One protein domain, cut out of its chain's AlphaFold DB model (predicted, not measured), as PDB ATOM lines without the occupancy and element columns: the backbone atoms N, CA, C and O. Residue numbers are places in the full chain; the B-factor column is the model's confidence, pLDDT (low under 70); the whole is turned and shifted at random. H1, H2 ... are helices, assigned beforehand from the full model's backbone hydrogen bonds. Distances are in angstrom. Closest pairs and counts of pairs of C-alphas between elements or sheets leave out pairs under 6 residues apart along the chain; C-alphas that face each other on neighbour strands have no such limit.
ATOM      1  N   ALA A  68      12.227 -24.813 -34.020       67.94
ATOM      2  CA  ALA A  68      12.954 -25.848 -33.289       67.94
ATOM      3  C   ALA A  68      14.281 -25.361 -32.671       67.94
ATOM      4  O   ALA A  68      14.650 -25.787 -31.581       67.94
ATOM      5  N   GLU A  69      14.989 -24.444 -33.326       71.88
ATOM      6  CA  GLU A  69      16.263 -23.905 -32.839       71.88
ATOM      7  C   GLU A  69      16.036 -22.847 -31.747       71.88
ATOM      8  O   GLU A  69      16.781 -22.778 -30.772       71.88
ATOM      9  N   LYS A  70      14.916 -22.111 -31.819       71.81
ATOM     10  CA  LYS A  70      14.477 -21.185 -30.761       71.81
ATOM     11  C   LYS A  70      13.999 -21.913 -29.496       71.81
ATOM     12  O   LYS A  70      14.212 -21.411 -28.395       71.81
ATOM     13  N   ILE A  71      13.379 -23.087 -29.645       74.06
ATOM     14  CA  ILE A  71      12.973 -23.944 -28.518       74.06
ATOM     15  C   ILE A  71      14.205 -24.554 -27.841       74.06
ATOM     16  O   ILE A  71      14.309 -24.481 -26.621       74.06
ATOM     17  N   ARG A  72      15.181 -25.050 -28.616       72.81
ATOM     18  CA  ARG A  72      16.455 -25.550 -28.069       72.81
ATOM     19  C   ARG A  72      17.230 -24.470 -27.320       72.81
ATOM     20  O   ARG A  72      17.666 -24.706 -26.203       72.81
ATOM     21  N   MET A  73      17.311 -23.259 -27.872       68.75
ATOM     22  CA  MET A  73      17.951 -22.139 -27.177       68.75
ATOM     23  C   MET A  73      17.257 -21.763 -25.861       68.75
ATOM     24  O   MET A  73      17.939 -21.455 -24.887       68.75
ATOM     25  N   ARG A  74      15.918 -21.797 -25.811       76.38
ATOM     26  CA  ARG A  74      15.156 -21.520 -24.583       76.38
ATOM     27  C   ARG A  74      15.365 -22.610 -23.527       76.38
ATOM     28  O   ARG A  74      15.546 -22.282 -22.361       76.38
ATOM     29  N   GLN A  75      15.381 -23.876 -23.940       80.62
ATOM     30  CA  GLN A  75      15.649 -25.008 -23.050       80.62
ATOM     31  C   GLN A  75      17.077 -24.963 -22.499       80.62
ATOM     32  O   GLN A  75      17.270 -25.105 -21.299       80.62
ATOM     33  N   GLU A  76      18.073 -24.659 -23.333       79.38
ATOM     34  CA  GLU A  76      19.454 -24.481 -22.875       79.38
ATOM     35  C   GLU A  76      19.611 -23.289 -21.921       79.38
ATOM     36  O   GLU A  76      20.430 -23.333 -21.004       79.38
ATOM     37  N   GLU A  77      18.857 -22.204 -22.116       79.06
ATOM     38  CA  GLU A  77      18.856 -21.060 -21.200       79.06
ATOM     39  C   GLU A  77      18.203 -21.405 -19.854       79.06
ATOM     40  O   GLU A  77      18.709 -21.017 -18.799       79.06
ATOM     41  N   GLU A  78      17.117 -22.177 -19.872       79.25
ATOM     42  CA  GLU A  78      16.432 -22.649 -18.672       79.25
ATOM     43  C   GLU A  78      17.275 -23.672 -17.901       79.25
ATOM     44  O   GLU A  78      17.411 -23.571 -16.681       79.25
ATOM     45  N   GLU A  79      17.940 -24.589 -18.601       80.62
ATOM     46  CA  GLU A  79      18.908 -25.513 -18.015       80.62
ATOM     47  C   GLU A  79      20.117 -24.771 -17.449       80.62
ATOM     48  O   GLU A  79      20.530 -25.069 -16.332       80.62
ATOM     49  N   LYS A  80      20.639 -23.747 -18.138       79.56
ATOM     50  CA  LYS A  80      21.707 -22.884 -17.603       79.56
ATOM     51  C   LYS A  80      21.244 -22.103 -16.382       79.56
ATOM     52  O   LYS A  80      22.005 -21.990 -15.427       79.56
ATOM     53  N   ARG A  81      20.008 -21.595 -16.350       79.62
ATOM     54  CA  ARG A  81      19.444 -20.964 -15.145       79.62
ATOM     55  C   ARG A  81      19.306 -21.966 -14.009       79.62
ATOM     56  O   ARG A  81      19.688 -21.655 -12.887       79.62
ATOM     57  N   LYS A  82      18.805 -23.168 -14.285       80.56
ATOM     58  CA  LYS A  82      18.632 -24.227 -13.288       80.56
ATOM     59  C   LYS A  82      19.978 -24.721 -12.758       80.56
ATOM     60  O   LYS A  82      20.112 -24.905 -11.553       80.56
ATOM     61  N   GLN A  83      20.984 -24.844 -13.622       77.38
ATOM     62  CA  GLN A  83      22.367 -25.145 -13.252       77.38
ATOM     63  C   GLN A  83      22.986 -24.004 -12.447       77.38
ATOM     64  O   GLN A  83      23.547 -24.278 -11.402       77.38
ATOM     65  N   GLN A  84      22.801 -22.736 -12.826       75.06
ATOM     66  CA  GLN A  84      23.276 -21.594 -12.032       75.06
ATOM     67  C   GLN A  84      22.586 -21.502 -10.666       75.06
ATOM     68  O   GLN A  84      23.215 -21.113  -9.688       75.06
ATOM     69  N   ILE A  85      21.302 -21.852 -10.565       76.44
ATOM     70  CA  ILE A  85      20.578 -21.912  -9.288       76.44
ATOM     71  C   ILE A  85      21.084 -23.091  -8.449       76.44
ATOM     72  O   ILE A  85      21.306 -22.930  -7.252       76.44
ATOM     73  N   ALA A  86      21.308 -24.255  -9.062       76.56
ATOM     74  CA  ALA A  86      21.856 -25.430  -8.392       76.56
ATOM     75  C   ALA A  86      23.310 -25.213  -7.946       76.56
ATOM     76  O   ALA A  86      23.656 -25.587  -6.834       76.56
ATOM     77  N   GLU A  87      24.131 -24.552  -8.760       73.56
ATOM     78  CA  GLU A  87      25.521 -24.200  -8.476       73.56
ATOM     79  C   GLU A  87      25.600 -23.104  -7.414       73.56
ATOM     80  O   GLU A  87      26.375 -23.236  -6.479       73.56
ATOM     81  N   LYS A  88      24.730 -22.084  -7.448       69.81
ATOM     82  CA  LYS A  88      24.601 -21.114  -6.345       69.81
ATOM     83  C   LYS A  88      24.130 -21.777  -5.055       69.81
ATOM     84  O   LYS A  88      24.639 -21.448  -3.992       69.81
ATOM     85  N   LYS A  89      23.200 -22.732  -5.129       68.19
ATOM     86  CA  LYS A  89      22.739 -23.512  -3.970       68.19
ATOM     87  C   LYS A  89      23.836 -24.441  -3.442       68.19
ATOM     88  O   LYS A  89      23.951 -24.596  -2.232       68.19
ATOM     89  N   ALA A  90      24.656 -25.020  -4.317       64.19
ATOM     90  CA  ALA A  90      25.792 -25.863  -3.955       64.19
ATOM     91  C   ALA A  90      26.972 -25.046  -3.402       64.19
ATOM     92  O   ALA A  90      27.582 -25.463  -2.425       64.19
ATOM     93  N   ALA A  91      27.246 -23.866  -3.959       58.69
ATOM     94  CA  ALA A  91      28.257 -22.928  -3.476       58.69
ATOM     95  C   ALA A  91      27.858 -22.313  -2.126       58.69
ATOM     96  O   ALA A  91      28.685 -22.227  -1.228       58.69
ATOM     97  N   MET A  92      26.576 -21.978  -1.945       52.12
ATOM     98  CA  MET A  92      26.035 -21.529  -0.658       52.12
ATOM     99  C   MET A  92      25.998 -22.666   0.374       52.12
ATOM    100  O   MET A  92      26.195 -22.434   1.556       52.12
ATOM    101  N   ALA A  93      25.815 -23.918  -0.058       57.78
ATOM    102  CA  ALA A  93      25.937 -25.068   0.831       57.78
ATOM    103  C   ALA A  93      27.406 -25.383   1.189       57.78
ATOM    104  O   ALA A  93      27.668 -25.848   2.294       57.78
ATOM    105  N   GLY A  94      28.364 -25.163   0.288       52.34
ATOM    106  CA  GLY A  94      29.768 -25.547   0.474       52.34
ATOM    107  C   GLY A  94      30.541 -24.741   1.524       52.34
ATOM    108  O   GLY A  94      31.524 -25.260   2.040       52.34
ATOM    109  N   ASP A  95      30.082 -23.531   1.858       53.09
ATOM    110  CA  ASP A  95      30.811 -22.561   2.699       53.09
ATOM    111  C   ASP A  95      30.007 -22.082   3.925       53.09
ATOM    112  O   ASP A  95      30.337 -21.096   4.576       53.09
ATOM    113  N   GLU A  96      28.912 -22.766   4.258       50.91
ATOM    114  CA  GLU A  96      28.172 -22.507   5.494       50.91
ATOM    115  C   GLU A  96      28.708 -23.425   6.598       50.91
ATOM    116  O   GLU A  96      28.446 -24.635   6.594       50.91
ATOM    117  N   ASP A  97      29.421 -22.843   7.571       69.75
ATOM    118  CA  ASP A  97      29.722 -23.485   8.853       69.75
ATOM    119  C   ASP A  97      28.470 -24.214   9.364       69.75
ATOM    120  O   ASP A  97      27.353 -23.700   9.274       69.75
ATOM    121  N   ALA A  98      28.616 -25.408   9.942       72.25
ATOM    122  CA  ALA A  98      27.476 -26.187  10.449       72.25
ATOM    123  C   ALA A  98      26.565 -25.380  11.409       72.25
ATOM    124  O   ALA A  98      25.383 -25.693  11.564       72.25
ATOM    125  N   ALA A  99      27.104 -24.322  12.024       74.69
ATOM    126  CA  ALA A  99      26.374 -23.331  12.803       74.69
ATOM    127  C   ALA A  99      25.439 -22.438  11.961       74.69
ATOM    128  O   ALA A  99      24.305 -22.215  12.370       74.69
ATOM    129  N   ALA A 100      25.862 -21.981  10.780       80.94
ATOM    130  CA  ALA A 100      25.046 -21.175   9.869       80.94
ATOM    131  C   ALA A 100      23.860 -21.975   9.309       80.94
ATOM    132  O   ALA A 100      22.732 -21.481   9.290       80.94
ATOM    133  N   ARG A 101      24.072 -23.255   8.971       78.38
ATOM    134  CA  ARG A 101      22.979 -24.157   8.562       78.38
ATOM    135  C   ARG A 101      21.961 -24.377   9.682       78.38
ATOM    136  O   ARG A 101      20.760 -24.351   9.428       78.38
ATOM    137  N   ARG A 102      22.425 -24.568  10.923       82.44
ATOM    138  CA  ARG A 102      21.546 -24.696  12.100       82.44
ATOM    139  C   ARG A 102      20.783 -23.406  12.383       82.44
ATOM    140  O   ARG A 102      19.584 -23.478  12.602       82.44
ATOM    141  N   ALA A 103      21.444 -22.253  12.315       87.06
ATOM    142  CA  ALA A 103      20.802 -20.953  12.497       87.06
ATOM    143  C   ALA A 103      19.724 -20.700  11.434       87.06
ATOM    144  O   ALA A 103      18.651 -20.198  11.748       87.06
ATOM    145  N   ARG A 104      19.968 -21.112  10.185       85.75
ATOM    146  CA  ARG A 104      18.978 -21.021   9.108       85.75
ATOM    147  C   ARG A 104      17.778 -21.939   9.335       85.75
ATOM    148  O   ARG A 104      16.654 -21.516   9.101       85.75
ATOM    149  N   LEU A 105      18.003 -23.175   9.786       88.75
ATOM    150  CA  LEU A 105      16.914 -24.101  10.120       88.75
ATOM    151  C   LEU A 105      16.087 -23.591  11.307       88.75
ATOM    152  O   LEU A 105      14.867 -23.605  11.227       88.75
ATOM    153  N   GLN A 106      16.741 -23.066  12.345       91.81
ATOM    154  CA  GLN A 106      16.066 -22.438  13.483       91.81
ATOM    155  C   GLN A 106      15.270 -21.200  13.067       91.81
ATOM    156  O   GLN A 106      14.164 -21.007  13.546       91.81
ATOM    157  N   ALA A 107      15.796 -20.371  12.162       91.12
ATOM    158  CA  ALA A 107      15.061 -19.217  11.652       91.12
ATOM    159  C   ALA A 107      13.814 -19.636  10.861       91.12
ATOM    160  O   ALA A 107      12.779 -19.002  10.997       91.12
ATOM    161  N   LEU A 108      13.895 -20.713  10.071       91.44
ATOM    162  CA  LEU A 108      12.738 -21.253   9.351       91.44
ATOM    163  C   LEU A 108      11.691 -21.855  10.300       91.44
ATOM    164  O   LEU A 108      10.502 -21.697  10.056       91.44
ATOM    165  N   GLU A 109      12.128 -22.524  11.368       91.56
ATOM    166  CA  GLU A 109      11.245 -23.051  12.417       91.56
ATOM    167  C   GLU A 109      10.550 -21.914  13.178       91.56
ATOM    168  O   GLU A 109       9.332 -21.915  13.305       91.56
ATOM    169  N   VAL A 110      11.305 -20.888  13.582       92.19
ATOM    170  CA  VAL A 110      10.761 -19.696  14.246       92.19
ATOM    171  C   VAL A 110       9.821 -18.920  13.328       92.19
ATOM    172  O   VAL A 110       8.798 -18.445  13.800       92.19
ATOM    173  N   GLU A 111      10.126 -18.788  12.035       93.62
ATOM    174  CA  GLU A 111       9.230 -18.112  11.090       93.62
ATOM    175  C   GLU A 111       7.922 -18.890  10.924       93.62
ATOM    176  O   GLU A 111       6.856 -18.293  11.017       93.62
ATOM    177  N   ALA A 112       7.981 -20.218  10.778       94.75
ATOM    178  CA  ALA A 112       6.782 -21.053  10.715       94.75
ATOM    179  C   ALA A 112       5.943 -20.950  12.003       94.75
ATOM    180  O   ALA A 112       4.714 -20.863  11.945       94.75
ATOM    181  N   ASP A 113       6.600 -20.904  13.164       94.12
ATOM    182  CA  ASP A 113       5.944 -20.697  14.453       94.12
ATOM    183  C   ASP A 113       5.356 -19.284  14.589       94.12
ATOM    184  O   ASP A 113       4.267 -19.133  15.143       94.12
ATOM    185  N   ILE A 114       6.028 -18.245  14.076       93.38
ATOM    186  CA  ILE A 114       5.514 -16.870  14.043       93.38
ATOM    187  C   ILE A 114       4.310 -16.789  13.116       93.38
ATOM    188  O   ILE A 114       3.301 -16.230  13.521       93.38
ATOM    189  N   GLU A 115       4.367 -17.358  11.915       92.88
ATOM    190  CA  GLU A 115       3.243 -17.379  10.978       92.88
ATOM    191  C   GLU A 115       2.033 -18.089  11.604       92.88
ATOM    192  O   GLU A 115       0.938 -17.525  11.642       92.88
ATOM    193  N   ASN A 116       2.237 -19.257  12.215       92.69
ATOM    194  CA  ASN A 116       1.190 -19.986  12.933       92.69
ATOM    195  C   ASN A 116       0.643 -19.194  14.135       92.69
ATOM    196  O   ASN A 116      -0.567 -19.073  14.320       92.69
ATOM    197  N   ALA A 117       1.519 -18.581  14.938       91.38
ATOM    198  CA  ALA A 117       1.099 -17.717  16.035       91.38
ATOM    199  C   ALA A 117       0.330 -16.495  15.516       91.38
ATOM    200  O   ALA A 117      -0.681 -16.112  16.098       91.38
ATOM    201  N   THR A 118       0.757 -15.890  14.411       88.50
ATOM    202  CA  THR A 118       0.034 -14.771  13.810       88.50
ATOM    203  C   THR A 118      -1.329 -15.212  13.307       88.50
ATOM    204  O   THR A 118      -2.279 -14.482  13.548       88.50
ATOM    205  N   ASP A 119      -1.485 -16.400  12.723       87.69
ATOM    206  CA  ASP A 119      -2.792 -16.910  12.299       87.69
ATOM    207  C   ASP A 119      -3.715 -17.150  13.509       87.69
ATOM    208  O   ASP A 119      -4.809 -16.586  13.586       87.69
ATOM    209  N   LEU A 120      -3.222 -17.848  14.540       87.38
ATOM    210  CA  LEU A 120      -3.971 -18.131  15.772       87.38
ATOM    211  C   LEU A 120      -4.336 -16.870  16.574       87.38
ATOM    212  O   LEU A 120      -5.420 -16.797  17.158       87.38
ATOM    213  N   PHE A 121      -3.453 -15.869  16.616       82.12
ATOM    214  CA  PHE A 121      -3.667 -14.629  17.369       82.12
ATOM    215  C   PHE A 121      -4.221 -13.472  16.522       82.12
ATOM    216  O   PHE A 121      -4.689 -12.492  17.100       82.12
ATOM    217  N   SER A 122      -4.264 -13.573  15.189       79.06
ATOM    218  CA  SER A 122      -4.865 -12.546  14.315       79.06
ATOM    219  C   SER A 122      -6.370 -12.396  14.552       79.06
ATOM    220  O   SER A 122      -6.906 -11.289  14.475       79.06
ATOM    221  N   GLY A 123      -7.048 -13.498  14.893       71.94
ATOM    222  CA  GLY A 123      -8.470 -13.526  15.236       71.94
ATOM    223  C   GLY A 123      -8.779 -13.080  16.670       71.94
ATOM    224  O   GLY A 123      -9.910 -12.687  16.965       71.94
ATOM    225  N   VAL A 124      -7.786 -13.081  17.567       67.38
ATOM    226  CA  VAL A 124      -7.932 -12.575  18.939       67.38
ATOM    227  C   VAL A 124      -7.674 -11.078  18.918       67.38
ATOM    228  O   VAL A 124      -6.575 -10.587  19.171       67.38
TER     229      VAL A 124
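This is residues 68 to 124 of the 247 residues of the protein "Eukaryotic translation initiation factor 3 subunit J" of Basidiobolus meristosporus CBS 931.73 (UniProt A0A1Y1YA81). Two long helices, H1 and then H2, make an open, flat V, with a three-residue turn at its point and the two arms spreading away from each other. The printed part has 57 residues with two named helices and no named strand, and its class is all helix. It is extended, with a radius of gyration of the C-alphas of 19.2 A and spans of 58 by 34 by 6 A.

H1, the longest helix, is residues 68 to 94, 37.7 A from C-alpha 68 at (12.954, -25.848, -33.289) to C-alpha 94 at (29.768, -25.547, 0.474). H2 is residues 98 to 122, 35.3 A long, ending with C-alpha 122 at (-4.865, -12.546, 14.315).

H1 runs mainly toward higher z, H2 mainly toward lower x. A tight link of 3 residues joins them. They are only just apart, their closest C-alphas 8.3 A from each other. Residues 68 to 92 of H1 stand free, as do residues 105 to 124, of which 105 to 122 belong to H2. In H1 and H2 every O i to N i+4 pair is within hydrogen-bond range.

The C-alphas of Glu 69 and Val 124, the two farthest apart, are 58.3 A from each other. The printed part has no cut. Mean pLDDT of the printed part is 78.0; residues 68, 73, 88 to 97 and 124 are under 70.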